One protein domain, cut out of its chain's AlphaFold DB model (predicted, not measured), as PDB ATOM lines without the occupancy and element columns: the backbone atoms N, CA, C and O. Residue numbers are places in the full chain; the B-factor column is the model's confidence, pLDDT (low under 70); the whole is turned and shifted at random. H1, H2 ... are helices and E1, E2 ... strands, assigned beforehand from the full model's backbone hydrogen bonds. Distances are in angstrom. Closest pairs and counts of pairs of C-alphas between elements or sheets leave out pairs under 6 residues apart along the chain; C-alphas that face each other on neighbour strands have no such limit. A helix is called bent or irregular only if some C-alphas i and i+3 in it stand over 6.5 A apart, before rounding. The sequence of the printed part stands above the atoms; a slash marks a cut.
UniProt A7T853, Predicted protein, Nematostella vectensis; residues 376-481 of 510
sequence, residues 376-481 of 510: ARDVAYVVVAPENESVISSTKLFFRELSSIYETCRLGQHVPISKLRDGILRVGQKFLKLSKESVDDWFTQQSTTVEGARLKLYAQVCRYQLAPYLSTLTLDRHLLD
ATOM      1  N   ALA A 376      92.799 176.288 109.348       88.62
ATOM      2  CA  ALA A 376      91.627 175.427 109.341       88.62
ATOM      3  C   ALA A 376      91.801 174.282 108.324       88.62
ATOM      4  O   ALA A 376      92.448 174.440 107.282       88.62
ATOM      5  N   ARG A 377      91.260 173.109 108.651       91.38
ATOM      6  CA  ARG A 377      91.332 171.895 107.843       91.38
ATOM      7  C   ARG A 377      89.928 171.454 107.479       91.38
ATOM      8  O   ARG A 377      89.118 171.177 108.346       91.38
ATOM      9  N   ASP A 378      89.664 171.347 106.188       92.44
ATOM     10  CA  ASP A 378      88.413 170.761 105.732       92.44
ATOM     11  C   ASP A 378      88.473 169.233 105.882       92.44
ATOM     12  O   ASP A 378      89.491 168.599 105.590       92.44
ATOM     13  N   VAL A 379      87.379 168.644 106.355       92.81
ATOM     14  CA  VAL A 379      87.234 167.215 106.627       92.81
ATOM     15  C   VAL A 379      86.066 166.674 105.818       92.81
ATOM     16  O   VAL A 379      84.912 167.048 106.030       92.81
ATOM     17  N   ALA A 380      86.366 165.732 104.931       92.38
ATOM     18  CA  ALA A 380      85.363 164.917 104.270       92.38
ATOM     19  C   ALA A 380      85.264 163.555 104.974       92.38
ATOM     20  O   ALA A 380      86.279 162.877 105.150       92.38
ATOM     21  N   TYR A 381      84.063 163.146 105.387       93.06
ATOM     22  CA  TYR A 381      83.876 161.949 106.211       93.06
ATOM     23  C   TYR A 381      83.015 160.867 105.549       93.06
ATOM     24  O   TYR A 381      82.116 161.127 104.743       93.06
ATOM     25  N   VAL A 382      83.270 159.622 105.960       93.62
ATOM     26  CA  VAL A 382      82.415 158.458 105.711       93.62
ATOM     27  C   VAL A 382      82.170 157.746 107.029       93.62
ATOM     28  O   VAL A 382      83.101 157.503 107.793       93.62
ATOM     29  N   VAL A 383      80.920 157.371 107.278       94.56
ATOM     30  CA  VAL A 383      80.520 156.633 108.476       94.56
ATOM     31  C   VAL A 383      80.130 155.220 108.092       94.56
ATOM     32  O   VAL A 383      79.227 155.028 107.281       94.56
ATOM     33  N   VAL A 384      80.764 154.218 108.692       93.56
ATOM     34  CA  VAL A 384      80.363 152.816 108.527       93.56
ATOM     35  C   VAL A 384      79.450 152.446 109.689       93.56
ATOM     36  O   VAL A 384      79.864 152.494 110.843       93.56
ATOM     37  N   ALA A 385      78.196 152.110 109.395       92.62
ATOM     38  CA  ALA A 385      77.171 151.871 110.411       92.62
ATOM     39  C   ALA A 385      76.299 150.666 110.044       92.62
ATOM     40  O   ALA A 385      76.123 150.388 108.854       92.62
ATOM     41  N   PRO A 386      75.708 149.955 111.021       92.25
ATOM     42  CA  PRO A 386      74.834 148.830 110.724       92.25
ATOM     43  C   PRO A 386      73.566 149.322 110.030       92.25
ATOM     44  O   PRO A 386      73.064 150.408 110.316       92.25
ATOM     45  N   GLU A 387      73.023 148.506 109.132       91.31
ATOM     46  CA  GLU A 387      71.737 148.750 108.479       91.31
ATOM     47  C   GLU A 387      70.596 148.540 109.483       91.31
ATOM     48  O   GLU A 387      69.938 147.503 109.532       91.31
ATOM     49  N   ASN A 388      70.424 149.532 110.352       92.62
ATOM     50  CA  ASN A 388      69.413 149.590 111.391       92.62
ATOM     51  C   ASN A 388      68.892 151.030 111.492       92.62
ATOM     52  O   ASN A 388      69.652 151.940 111.816       92.62
ATOM     53  N   GLU A 389      67.602 151.240 111.233       93.00
ATOM     54  CA  GLU A 389      67.009 152.581 111.126       93.00
ATOM     55  C   GLU A 389      67.196 153.455 112.375       93.00
ATOM     56  O   GLU A 389      67.435 154.656 112.240       93.00
ATOM     57  N   SER A 390      67.148 152.887 113.588       94.69
ATOM     58  CA  SER A 390      67.346 153.681 114.808       94.69
ATOM     59  C   SER A 390      68.800 154.122 114.957       94.69
ATOM     60  O   SER A 390      69.057 155.289 115.246       94.69
ATOM     61  N   VAL A 391      69.753 153.227 114.675       94.75
ATOM     62  CA  VAL A 391      71.187 153.556 114.687       94.75
ATOM     63  C   VAL A 391      71.496 154.598 113.620       94.75
ATOM     64  O   VAL A 391      72.100 155.617 113.930       94.75
ATOM     65  N   ILE A 392      71.017 154.400 112.391       94.62
ATOM     66  CA  ILE A 392      71.222 155.341 111.286       94.62
ATOM     67  C   ILE A 392      70.645 156.719 111.614       94.62
ATOM     68  O   ILE A 392      71.294 157.726 111.334       94.62
ATOM     69  N   SER A 393      69.459 156.783 112.221       95.50
ATOM     70  CA  SER A 393      68.840 158.051 112.625       95.50
ATOM     71  C   SER A 393      69.687 158.790 113.664       95.50
ATOM     72  O   SER A 393      69.983 159.972 113.483       95.50
ATOM     73  N   SER A 394      70.153 158.089 114.702       96.88
ATOM     74  CA  SER A 394      71.043 158.660 115.722       96.88
ATOM     75  C   SER A 394      72.399 159.077 115.148       96.88
ATOM     76  O   SER A 394      72.906 160.143 115.480       96.88
ATOM     77  N   THR A 395      72.973 158.283 114.240       95.75
ATOM     78  CA  THR A 395      74.226 158.611 113.549       95.75
ATOM     79  C   THR A 395      74.086 159.889 112.726       95.75
ATOM     80  O   THR A 395      74.939 160.765 112.818       95.75
ATOM     81  N   LYS A 396      73.000 160.045 111.960       94.44
ATOM     82  CA  LYS A 396      72.741 161.280 111.204       94.44
ATOM     83  C   LYS A 396      72.670 162.502 112.111       94.44
ATOM     84  O   LYS A 396      73.253 163.531 111.782       94.44
ATOM     85  N   LEU A 397      71.963 162.384 113.237       95.94
ATOM     86  CA  LEU A 397      71.841 163.466 114.212       95.94
ATOM     87  C   LEU A 397      73.215 163.852 114.774       95.94
ATOM     88  O   LEU A 397      73.587 165.021 114.714       95.94
ATOM     89  N   PHE A 398      73.982 162.858 115.224       97.19
ATOM     90  CA  PHE A 398      75.315 163.054 115.787       97.19
ATOM     91  C   PHE A 398      76.268 163.735 114.801       97.19
ATOM     92  O   PHE A 398      76.903 164.723 115.150       97.19
ATOM     93  N   PHE A 399      76.355 163.254 113.557       95.88
ATOM     94  CA  PHE A 399      77.272 163.838 112.573       95.88
ATOM     95  C   PHE A 399      76.850 165.243 112.135       95.88
ATOM     96  O   PHE A 399      77.712 166.078 111.887       95.88
ATOM     97  N   ARG A 400      75.544 165.541 112.115       94.75
ATOM     98  CA  ARG A 400      75.050 166.905 111.883       94.75
ATOM     99  C   ARG A 400      75.471 167.858 113.004       94.75
ATOM    100  O   ARG A 400      75.890 168.977 112.727       94.75
ATOM    101  N   GLU A 401      75.356 167.425 114.257       96.56
ATOM    102  CA  GLU A 401      75.804 168.209 115.416       96.56
ATOM    103  C   GLU A 401      77.327 168.368 115.429       96.56
ATOM    104  O   GLU A 401      77.820 169.474 115.636       96.56
ATOM    105  N   LEU A 402      78.068 167.303 115.116       96.12
ATOM    106  CA  LEU A 402      79.522 167.336 114.991       96.12
ATOM    107  C   LEU A 402      79.977 168.324 113.911       96.12
ATOM    108  O   LEU A 402      80.852 169.139 114.192       96.12
ATOM    109  N   SER A 403      79.367 168.299 112.719       95.31
ATOM    110  CA  SER A 403      79.651 169.276 111.658       95.31
ATOM    111  C   SER A 403      79.421 170.707 112.133       95.31
ATOM    112  O   SER A 403      80.292 171.556 111.970       95.31
ATOM    113  N   SER A 404      78.283 170.954 112.790       95.25
ATOM    114  CA  SER A 404      77.940 172.272 113.328       95.25
ATOM    115  C   SER A 404      78.979 172.771 114.338       95.25
ATOM    116  O   SER A 404      79.431 173.913 114.259       95.25
ATOM    117  N   ILE A 405      79.406 171.909 115.268       93.94
ATOM    118  CA  ILE A 405      80.424 172.251 116.271       93.94
ATOM    119  C   ILE A 405      81.780 172.494 115.601       93.94
ATOM    120  O   ILE A 405      82.450 173.463 115.940       93.94
ATOM    121  N   TYR A 406      82.182 171.660 114.640       94.75
ATOM    122  CA  TYR A 406      83.456 171.801 113.928       94.75
ATOM    123  C   TYR A 406      83.573 173.156 113.215       94.75
ATOM    124  O   TYR A 406      84.574 173.864 113.361       94.75
ATOM    125  N   GLU A 407      82.513 173.546 112.506       92.94
ATOM    126  CA  GLU A 407      82.426 174.817 111.785       92.94
ATOM    127  C   GLU A 407      82.328 176.012 112.745       92.94
ATOM    128  O   GLU A 407      83.034 177.005 112.571       92.94
ATOM    129  N   THR A 408      81.530 175.899 113.814       91.75
ATOM    130  CA  THR A 408      81.401 176.944 114.850       91.75
ATOM    131  C   THR A 408      82.721 177.180 115.584       91.75
ATOM    132  O   THR A 408      83.074 178.319 115.881       91.75
ATOM    133  N   CYS A 409      83.494 176.119 115.822       91.19
ATOM    134  CA  CYS A 409      84.842 176.191 116.384       91.19
ATOM    135  C   CYS A 409      85.894 176.696 115.381       91.19
ATOM    136  O   CYS A 409      87.073 176.750 115.735       91.19
ATOM    137  N   ARG A 410      85.489 177.067 114.156       91.06
ATOM    138  CA  ARG A 410      86.338 177.636 113.096       91.06
ATOM    139  C   ARG A 410      87.483 176.701 112.694       91.06
ATOM    140  O   ARG A 410      88.579 177.143 112.358       91.06
ATOM    141  N   LEU A 411      87.226 175.392 112.733       92.44
ATOM    142  CA  LEU A 411      88.222 174.366 112.417       92.44
ATOM    143  C   LEU A 411      88.285 174.022 110.925       92.44
ATOM    144  O   LEU A 411      89.256 173.399 110.515       92.44
ATOM    145  N   GLY A 412      87.314 174.466 110.123       93.06
ATOM    146  CA  GLY A 412      87.185 174.185 108.689       93.06
ATOM    147  C   GLY A 412      85.777 173.698 108.355       93.06
ATOM    148  O   GLY A 412      84.866 173.846 109.171       93.06
ATOM    149  N   GLN A 413      85.596 173.116 107.172       93.31
ATOM    150  CA  GLN A 413      84.355 172.443 106.778       93.31
ATOM    151  C   GLN A 413      84.337 170.989 107.253       93.31
ATOM    152  O   GLN A 413      85.373 170.327 107.254       93.31
ATOM    153  N   HIS A 414      83.165 170.458 107.602       95.00
ATOM    154  CA  HIS A 414      83.010 169.045 107.954       95.00
ATOM    155  C   HIS A 414      81.812 168.436 107.222       95.00
ATOM    156  O   HIS A 414      80.657 168.609 107.623       95.00
ATOM    157  N   VAL A 415      82.083 167.714 106.134       92.88
ATOM    158  CA  VAL A 415      81.063 167.318 105.153       92.88
ATOM    159  C   VAL A 415      81.111 165.826 104.811       92.88
ATOM    160  O   VAL A 415      82.181 165.219 104.790       92.88
ATOM    161  N   PRO A 416      79.960 165.191 104.536       93.44
ATOM    162  CA  PRO A 416      79.936 163.817 104.053       93.44
ATOM    163  C   PRO A 416      80.482 163.728 102.622       93.44
ATOM    164  O   PRO A 416      80.203 164.599 101.802       93.44
ATOM    165  N   ILE A 417      81.183 162.640 102.283       88.56
ATOM    166  CA  ILE A 417      81.642 162.420 100.900       88.56
ATOM    167  C   ILE A 417      80.440 162.254  99.945       88.56
ATOM    168  O   ILE A 417      79.570 161.410 100.169       88.56
ATOM    169  N   SER A 418      80.447 163.014  98.844       69.75
ATOM    170  CA  SER A 418      79.326 163.228  97.908       69.75
ATOM    171  C   SER A 418      78.649 161.967  97.353       69.75
ATOM    172  O   SER A 418      77.422 161.912  97.284       69.75
ATOM    173  N   LYS A 419      79.396 160.906  97.011       70.00
ATOM    174  CA  LYS A 419      78.802 159.708  96.371       70.00
ATOM    175  C   LYS A 419      78.114 158.741  97.349       70.00
ATOM    176  O   LYS A 419      77.555 157.730  96.919       70.00
ATOM    177  N   LEU A 420      78.134 159.013  98.656       74.19
ATOM    178  CA  LEU A 420      77.448 158.215  99.677       74.19
ATOM    179  C   LEU A 420      76.244 158.989 100.220       74.19
ATOM    180  O   LEU A 420      76.376 160.120 100.679       74.19
ATOM    181  N   ARG A 421      75.061 158.359 100.239       75.00
ATOM    182  CA  ARG A 421      73.846 158.978 100.800       75.00
ATOM    183  C   ARG A 421      74.088 159.367 102.262       75.00
ATOM    184  O   ARG A 421      74.239 158.485 103.109       75.00
ATOM    185  N   ASP A 422      74.074 160.667 102.542       82.44
ATOM    186  CA  ASP A 422      74.345 161.264 103.859       82.44
ATOM    187  C   ASP A 422      75.760 160.964 104.412       82.44
ATOM    188  O   ASP A 422      76.000 161.135 105.606       82.44
ATOM    189  N   GLY A 423      76.687 160.464 103.580       89.88
ATOM    190  CA  GLY A 423      78.019 160.006 104.003       89.88
ATOM    191  C   GLY A 423      78.028 158.687 104.781       89.88
ATOM    192  O   GLY A 423      79.058 158.324 105.344       89.88
ATOM    193  N   ILE A 424      76.906 157.956 104.841       93.06
ATOM    194  CA  ILE A 424      76.779 156.749 105.672       93.06
ATOM    195  C   ILE A 424      76.765 155.478 104.814       93.06
ATOM    196  O   ILE A 424      75.814 155.195 104.076       93.06
ATOM    197  N   LEU A 425      77.793 154.650 104.986       93.06
ATOM    198  CA  LEU A 425      77.870 153.290 104.473       93.06
ATOM    199  C   LEU A 425      77.121 152.327 105.407       93.06
ATOM    200  O   LEU A 425      77.642 151.867 106.422       93.06
ATOM    201  N   ARG A 426      75.878 152.011 105.033       92.94
ATOM    202  CA  ARG A 426      74.996 151.082 105.765       92.94
ATOM    203  C   ARG A 426      75.409 149.629 105.516       92.94
ATOM    204  O   ARG A 426      75.254 149.170 104.386       92.94
ATOM    205  N   VAL A 427      75.903 148.918 106.526       93.19
ATOM    206  CA  VAL A 427      76.328 147.508 106.464       93.19
ATOM    207  C   VAL A 427      75.189 146.591 106.903       93.19
ATOM    208  O   VAL A 427      74.792 146.599 108.065       93.19
ATOM    209  N   GLY A 428      74.672 145.778 105.983       88.44
ATOM    210  CA  GLY A 428      73.552 144.879 106.257       88.44
ATOM    211  C   GLY A 428      73.405 143.771 105.224       88.44
ATOM    212  O   GLY A 428      74.387 143.347 104.610       88.44
ATOM    213  N   GLN A 429      72.176 143.291 105.024       86.44
ATOM    214  CA  GLN A 429      71.899 142.077 104.243       86.44
ATOM    215  C   GLN A 429      72.425 142.140 102.804       86.44
ATOM    216  O   GLN A 429      72.891 141.131 102.275       86.44
ATOM    217  N   LYS A 430      72.428 143.327 102.186       87.44
ATOM    218  CA  LYS A 430      72.958 143.536 100.825       87.44
ATOM    219  C   LYS A 430      74.415 143.097 100.652       87.44
ATOM    220  O   LYS A 430      74.801 142.698  99.555       87.44
ATOM    221  N   PHE A 431      75.207 143.136 101.722       89.25
ATOM    222  CA  PHE A 431      76.628 142.806 101.691       89.25
ATOM    223  C   PHE A 431      76.928 141.374 102.119       89.25
ATOM    224  O   PHE A 431      78.076 140.956 102.034       89.25
ATOM    225  N   LEU A 432      75.919 140.572 102.474       86.00
ATOM    226  CA  LEU A 432      76.124 139.154 102.791       86.00
ATOM    227  C   LEU A 432      76.726 138.366 101.622       86.00
ATOM    228  O   LEU A 432      77.339 137.330 101.844       86.00
ATOM    229  N   LYS A 433      76.625 138.861 100.384       88.19
ATOM    230  CA  LYS A 433      77.317 138.277  99.222       88.19
ATOM    231  C   LYS A 433      78.844 138.293  99.372       88.19
ATOM    232  O   LYS A 433      79.498 137.378  98.886       88.19
ATOM    233  N   LEU A 434      79.384 139.282 100.087       86.75
ATOM    234  CA  LEU A 434      80.812 139.411 100.389       86.75
ATOM    235  C   LEU A 434      81.269 138.464 101.502       86.75
ATOM    236  O   LEU A 434      82.464 138.365 101.736       86.75
ATOM    237  N   SER A 435      80.356 137.732 102.155       80.25
ATOM    238  CA  SER A 435      80.712 136.759 103.202       80.25
ATOM    239  C   SER A 435      81.697 135.686 102.732       80.25
ATOM    240  O   SER A 435      82.436 135.149 103.558       80.25
ATOM    241  N   LYS A 436      81.733 135.410 101.422       82.44
ATOM    242  CA  LYS A 436      82.644 134.456 100.777       82.44
ATOM    243  C   LYS A 436      84.056 135.003 100.561       82.44
ATOM    244  O   LYS A 436      84.974 134.213 100.388       82.44
ATOM    245  N   GLU A 437      84.222 136.322 100.559       88.69
ATOM    246  CA  GLU A 437      85.510 136.959 100.301       88.69
ATOM    247  C   GLU A 437      86.442 136.807 101.504       88.69
ATOM    248  O   GLU A 437      86.024 136.942 102.661       88.69
ATOM    249  N   SER A 438      87.722 136.538 101.251       89.19
ATOM    250  CA  SER A 438      88.693 136.351 102.326       89.19
ATOM    251  C   SER A 438      89.074 137.685 102.971       89.19
ATOM    252  O   SER A 438      89.192 138.725 102.323       89.19
ATOM    253  N   VAL A 439      89.263 137.661 104.282       91.75
ATOM    254  CA  VAL A 439      89.847 138.752 105.072       91.75
ATOM    255  C   VAL A 439      90.910 138.150 105.977       91.75
ATOM    256  O   VAL A 439      91.061 136.930 105.995       91.75
ATOM    257  N   ASP A 440      91.634 139.000 106.702       90.62
ATOM    258  CA  ASP A 440      92.654 138.576 107.661       90.62
ATOM    259  C   ASP A 440      92.159 137.425 108.556       90.62
ATOM    260  O   ASP A 440      91.006 137.422 109.014       90.62
ATOM    261  N   ASP A 441      93.036 136.447 108.784       88.25
ATOM    262  CA  ASP A 441      92.727 135.216 109.508       88.25
ATOM    263  C   ASP A 441      92.198 135.493 110.916       88.25
ATOM    264  O   ASP A 441      91.345 134.745 111.402       88.25
ATOM    265  N   TRP A 442      92.598 136.611 111.532       92.12
ATOM    266  CA  TRP A 442      92.072 137.056 112.819       92.12
ATOM    267  C   TRP A 442      90.539 137.176 112.811       92.12
ATOM    268  O   TRP A 442      89.869 136.672 113.712       92.12
ATOM    269  N   PHE A 443      89.938 137.751 111.759       89.19
ATOM    270  CA  PHE A 443      88.474 137.863 111.659       89.19
ATOM    271  C   PHE A 443      87.796 136.506 111.473       89.19
ATOM    272  O   PHE A 443      86.647 136.319 111.878       89.19
ATOM    273  N   THR A 444      88.486 135.552 110.846       84.31
ATOM    274  CA  THR A 444      87.972 134.192 110.668       84.31
ATOM    275  C   THR A 444      88.011 133.419 111.981       84.31
ATOM    276  O   THR A 444      87.027 132.755 112.304       84.31
ATOM    277  N   GLN A 445      89.064 133.585 112.783       84.50
ATOM    278  CA  GLN A 445      89.169 132.987 114.117       84.50
ATOM    279  C   GLN A 445      88.026 133.447 115.037       84.50
ATOM    280  O   GLN A 445      87.420 132.620 115.718       84.50
ATOM    281  N   GLN A 446      87.640 134.728 114.966       80.62
ATOM    282  CA  GLN A 446      86.584 135.263 115.838       80.62
ATOM    283  C   GLN A 446      85.161 135.008 115.335       80.62
ATOM    284  O   GLN A 446      84.198 135.204 116.078       80.62
ATOM    285  N   SER A 447      85.000 134.520 114.101       75.00
ATOM    286  CA  SER A 447      83.693 134.321 113.456       75.00
ATOM    287  C   SER A 447      82.829 133.193 114.039       75.00
ATOM    288  O   SER A 447      81.705 132.993 113.587       75.00
ATOM    289  N   THR A 448      83.319 132.488 115.062       80.19
ATOM    290  CA  THR A 448      82.564 131.477 115.821       80.19
ATOM    291  C   THR A 448      81.389 132.077 116.600       80.19
ATOM    292  O   THR A 448      80.421 131.379 116.897       80.19
ATOM    293  N   THR A 449      81.443 133.379 116.895       88.44
ATOM    294  CA  THR A 449      80.370 134.144 117.546       88.44
ATOM    295  C   THR A 449      79.557 134.947 116.529       88.44
ATOM    296  O   THR A 449      80.043 135.302 115.452       88.44
ATOM    297  N   VAL A 450      78.311 135.294 116.871       86.25
ATOM    298  CA  VAL A 450      77.449 136.132 116.014       86.25
ATOM    299  C   VAL A 450      78.065 137.521 115.821       86.25
ATOM    300  O   VAL A 450      78.034 138.085 114.725       86.25
ATOM    301  N   GLU A 451      78.661 138.070 116.873       86.00
ATOM    302  CA  GLU A 451      79.373 139.345 116.888       86.00
ATOM    303  C   GLU A 451      80.625 139.285 116.015       86.00
ATOM    304  O   GLU A 451      80.852 140.187 115.212       86.00
ATOM    305  N   GLY A 452      81.397 138.201 116.100       88.00
ATOM    306  CA  GLY A 452      82.563 137.994 115.252       88.00
ATOM    307  C   GLY A 452      82.206 137.795 113.780       88.00
ATOM    308  O   GLY A 452      82.882 138.336 112.909       88.00
ATOM    309  N   ALA A 453      81.097 137.115 113.474       87.19
ATOM    310  CA  ALA A 453      80.580 137.019 112.109       87.19
ATOM    311  C   ALA A 453      80.157 138.394 111.559       87.19
ATOM    312  O   ALA A 453      80.429 138.717 110.399       87.19
ATOM    313  N   ARG A 454      79.547 139.246 112.398       87.94
ATOM    314  CA  ARG A 454      79.259 140.646 112.044       87.94
ATOM    315  C   ARG A 454      80.550 141.429 111.821       87.94
ATOM    316  O   ARG A 454      80.668 142.098 110.803       87.94
ATOM    317  N   LEU A 455      81.527 141.318 112.715       90.69
ATOM    318  CA  LEU A 455      82.814 142.003 112.595       90.69
ATOM    319  C   LEU A 455      83.554 141.602 111.308       90.69
ATOM    320  O   LEU A 455      84.058 142.465 110.589       90.69
ATOM    321  N   LYS A 456      83.531 140.310 110.961       91.69
ATOM    322  CA  LYS A 456      84.061 139.787 109.695       91.69
ATOM    323  C   LYS A 456      83.367 140.411 108.482       91.69
ATOM    324  O   LYS A 456      84.048 140.833 107.548       91.69
ATOM    325  N   LEU A 457      82.040 140.549 108.514       91.69
ATOM    326  CA  LEU A 457      81.289 141.221 107.450       91.69
ATOM    327  C   LEU A 457      81.697 142.695 107.295       91.69
ATOM    328  O   LEU A 457      81.833 143.175 106.171       91.69
ATOM    329  N   TYR A 458      81.931 143.416 108.396       93.50
ATOM    330  CA  TYR A 458      82.437 144.793 108.336       93.50
ATOM    331  C   TYR A 458      83.816 144.861 107.687       93.50
ATOM    332  O   TYR A 458      84.024 145.687 106.800       93.50
ATOM    333  N   ALA A 459      84.736 143.972 108.068       93.44
ATOM    334  CA  ALA A 459      86.062 143.904 107.460       93.44
ATOM    335  C   ALA A 459      85.981 143.646 105.945       93.44
ATOM    336  O   ALA A 459      86.662 144.316 105.166       93.44
ATOM    337  N   GLN A 460      85.097 142.739 105.515       94.19
ATOM    338  CA  GLN A 460      84.854 142.448 104.099       94.19
ATOM    339  C   GLN A 460      84.304 143.672 103.357       94.19
ATOM    340  O   GLN A 460      84.799 144.022 102.288       94.19
ATOM    341  N   VAL A 461      83.322 144.374 103.927       94.56
ATOM    342  CA  VAL A 461      82.791 145.606 103.326       94.56
ATOM    343  C   VAL A 461      83.868 146.688 103.241       94.56
ATOM    344  O   VAL A 461      84.010 147.329 102.198       94.56
ATOM    345  N   CYS A 462      84.672 146.869 104.289       93.50
ATOM    346  CA  CYS A 462      85.772 147.827 104.274       93.50
ATOM    347  C   CYS A 462      86.787 147.505 103.169       93.50
ATOM    348  O   CYS A 462      87.174 148.395 102.420       93.50
ATOM    349  N   ARG A 463      87.175 146.234 103.021       94.19
ATOM    350  CA  ARG A 463      88.189 145.802 102.050       94.19
ATOM    351  C   ARG A 463      87.699 145.817 100.603       94.19
ATOM    352  O   ARG A 463      88.440 146.248  99.731       94.19
ATOM    353  N   TYR A 464      86.483 145.340 100.346       93.62
ATOM    354  CA  TYR A 464      86.008 145.062  98.983       93.62
ATOM    355  C   TYR A 464      85.026 146.098  98.432       93.62
ATOM    356  O   TYR A 464      84.720 146.072  97.244       93.62
ATOM    357  N   GLN A 465      84.514 147.004  99.267       91.12
ATOM    358  CA  GLN A 465      83.609 148.074  98.829       91.12
ATOM    359  C   GLN A 465      84.189 149.447  99.147       91.12
ATOM    360  O   GLN A 465      84.348 150.272  98.251       91.12
ATOM    361  N   LEU A 466      84.537 149.688 100.415       92.31
ATOM    362  CA  LEU A 466      84.963 151.015 100.851       92.31
ATOM    363  C   LEU A 466      86.376 151.365 100.374       92.31
ATOM    364  O   LEU A 466      86.563 152.443  99.830       92.31
ATOM    365  N   ALA A 467      87.365 150.484 100.541       93.44
ATOM    366  CA  ALA A 467      88.745 150.776 100.153       93.44
ATOM    367  C   ALA A 467      88.905 151.038  98.640       93.44
ATOM    368  O   ALA A 467      89.511 152.055  98.300       93.44
ATOM    369  N   PRO A 468      88.312 150.235  97.727       92.50
ATOM    370  CA  PRO A 468      88.333 150.546  96.300       92.50
ATOM    371  C   PRO A 468      87.674 151.894  96.016       92.50
ATOM    372  O   PRO A 468      88.246 152.716  95.310       92.50
ATOM    373  N   TYR A 469      86.523 152.172  96.635       89.94
ATOM    374  CA  TYR A 469      85.854 153.462  96.502       89.94
ATOM    375  C   TYR A 469      86.751 154.631  96.940       89.94
ATOM    376  O   TYR A 469      86.953 155.561  96.163       89.94
ATOM    377  N   LEU A 470      87.347 154.562  98.135       90.25
ATOM    378  CA  LEU A 470      88.230 155.609  98.657       90.25
ATOM    379  C   LEU A 470      89.476 155.804  97.785       90.25
ATOM    380  O   LEU A 470      89.895 156.937  97.586       90.25
ATOM    381  N   SER A 471      90.029 154.731  97.210       91.31
ATOM    382  CA  SER A 471      91.192 154.819  96.316       91.31
ATOM    383  C   SER A 471      90.908 155.552  95.000       91.31
ATOM    384  O   SER A 471      91.831 156.066  94.376       91.31
ATOM    385  N   THR A 472      89.637 155.631  94.586       89.62
ATOM    386  CA  THR A 472      89.225 156.384  93.386       89.62
ATOM    387  C   THR A 472      88.986 157.868  93.651       89.62
ATOM    388  O   THR A 472      88.719 158.614  92.709       89.62
ATOM    389  N   LEU A 473      89.018 158.304  94.913       87.38
ATOM    390  CA  LEU A 473      88.764 159.696  95.264       87.38
ATOM    391  C   LEU A 473      90.017 160.539  95.047       87.38
ATOM    392  O   LEU A 473      91.099 160.222  95.540       87.38
ATOM    393  N   THR A 474      89.845 161.657  94.352       86.06
ATOM    394  CA  THR A 474      90.811 162.749  94.345       86.06
ATOM    395  C   THR A 474      90.659 163.535  95.645       86.06
ATOM    396  O   THR A 474      89.549 163.856  96.065       86.06
ATOM    397  N   LEU A 475      91.771 163.808  96.330       83.88
ATOM    398  CA  LEU A 475      91.786 164.586  97.576       83.88
ATOM    399  C   LEU A 475      91.850 166.086  97.263       83.88
ATOM    400  O   LEU A 475      92.776 166.786  97.666       83.88
ATOM    401  N   ASP A 476      90.887 166.554  96.478       83.25
ATOM    402  CA  ASP A 476      90.753 167.934  96.036       83.25
ATOM    403  C   ASP A 476      89.499 168.599  96.615       83.25
ATOM    404  O   ASP A 476      88.679 167.983  97.299       83.25
ATOM    405  N   ARG A 477      89.354 169.904  96.362       80.00
ATOM    406  CA  ARG A 477      88.257 170.715  96.910       80.00
ATOM    407  C   ARG A 477      86.875 170.214  96.467       80.00
ATOM    408  O   ARG A 477      85.913 170.389  97.205       80.00
ATOM    409  N   HIS A 478      86.795 169.531  95.326       80.69
ATOM    410  CA  HIS A 478      85.568 168.918  94.819       80.69
ATOM    411  C   HIS A 478      85.006 167.813  95.720       80.69
ATOM    412  O   HIS A 478      83.814 167.523  95.658       80.69
ATOM    413  N   LEU A 479      85.818 167.229  96.607       81.44
ATOM    414  CA  LEU A 479      85.338 166.278  97.612       81.44
ATOM    415  C   LEU A 479      84.337 166.911  98.595       81.44
ATOM    416  O   LEU A 479      83.547 166.196  99.215       81.44
ATOM    417  N   LEU A 480      84.379 168.240  98.729       83.00
ATOM    418  CA  LEU A 480      83.525 169.024  99.615       83.00
ATOM    419  C   LEU A 480      82.247 169.527  98.924       83.00
ATOM    420  O   LEU A 480      81.318 169.970  99.603       83.00
ATOM    421  N   ASP A 481      82.181 169.454  97.590       77.56
ATOM    422  CA  ASP A 481      81.031 169.928  96.825       77.56
ATOM    423  C   ASP A 481      79.830 168.996  97.056       77.56
ATOM    424  O   ASP A 481      79.870 167.784  96.819       77.56
TER     425      ASP A 481
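AT A GLANCE: This is residues 376 to 481 of the 510 residues of the protein "Predicted protein" of Nematostella vectensis (UniProt A7T853). A narrow ribbon of two short parallel strand pairs, E2 with E4 and E1 with E3, set nearly end to end, runs between two long helices, H1 on one side and H4 on the other. H1 passes both pairs, while H4 passes E2 and E4 and has the small helices H2 and H3 packed on it at one end of the domain; the short H5 packs on E1 and E3 at the other end. The printed part has 106 residues with five named helices and four named strands, in the order E1 E2 H1 E3 E4 H2 H3 H4 H5, and is mostly helix. It is only just loose, close to compact, with a radius of gyration of the C-alphas of 15.8 A, and only just elongated, spanning 46 by 31 by 22 A.

IN THESE COORDINATES: E2 is residues 383 to 386, beginning at C-alpha (80.520, 156.633, 108.476), and E4 is residues 424 to 427. E1 is residues 379 to 381 and E3 is residues 414 to 416. H1, residues 389 to 408, is 28.5 A long and begins at C-alpha (67.009, 152.581, 111.126). H4, residues 450 to 471, is 30.4 A long and ends at C-alpha (91.192, 154.819, 96.316). H2 is residues 429 to 436, H3 residues 441 to 446 and H5 residues 477 to 480. H2 is irregular, with C-alphas 430 and 433 7.0 A apart.

HOW THE PARTS SIT: E2 and E4 are parallel at 33 degrees, with N 425 and O 383 2.7 A apart, within hydrogen-bond range. E1 runs on into E2 at 20 degrees and is parallel to E3, with N 381 and O 415 2.9 A apart, also within range. The closest C-alphas of H1 and E2 are those of Ala 385 and Ile 392, 6.9 A apart; those of H1 and E3 are Ser 403 and His 414, 5.0 A apart. The closest C-alphas of H4 and E4, Val 427 and Tyr 458, are 6.9 A apart, and H4 is near E2. H4 has a kink of 27 degrees near residue 462. With residues 456 to 464 alone it touches H2, about perpendicular at 89 degrees, closest at the C-alphas of Ser 435 and Leu 457, 6.2 A. With residues 452 to 459 alone it touches H3, closest at the C-alphas of Gln 446 and Gly 452, 4.9 A; the two form a helical hairpin, opposite ways at a shallow tilt of 34 degrees, only just short of steep. The closest C-alphas of H5 and E3, Val 415 and Leu 480, are 6.3 A apart. H1 and H4 are apart. In H1 and H3 every O i to N i+4 pair is within hydrogen-bond range; H4 has 15 of 18, H2 has 0 of 4 but 3 of 5 O i to N i+3 pairs, and H5 is too short for an O i to N i+4 pair.

THE WHOLE: The two C-alphas farthest apart, those of Arg 410 and Thr 448, are 46.4 A apart. The printed part has no cut and no long link; the link from E3 to E4, seven residues, is short, and the other links are tight. The mean pLDDT of the printed part is 89.7, and residue 418 alone is under 70.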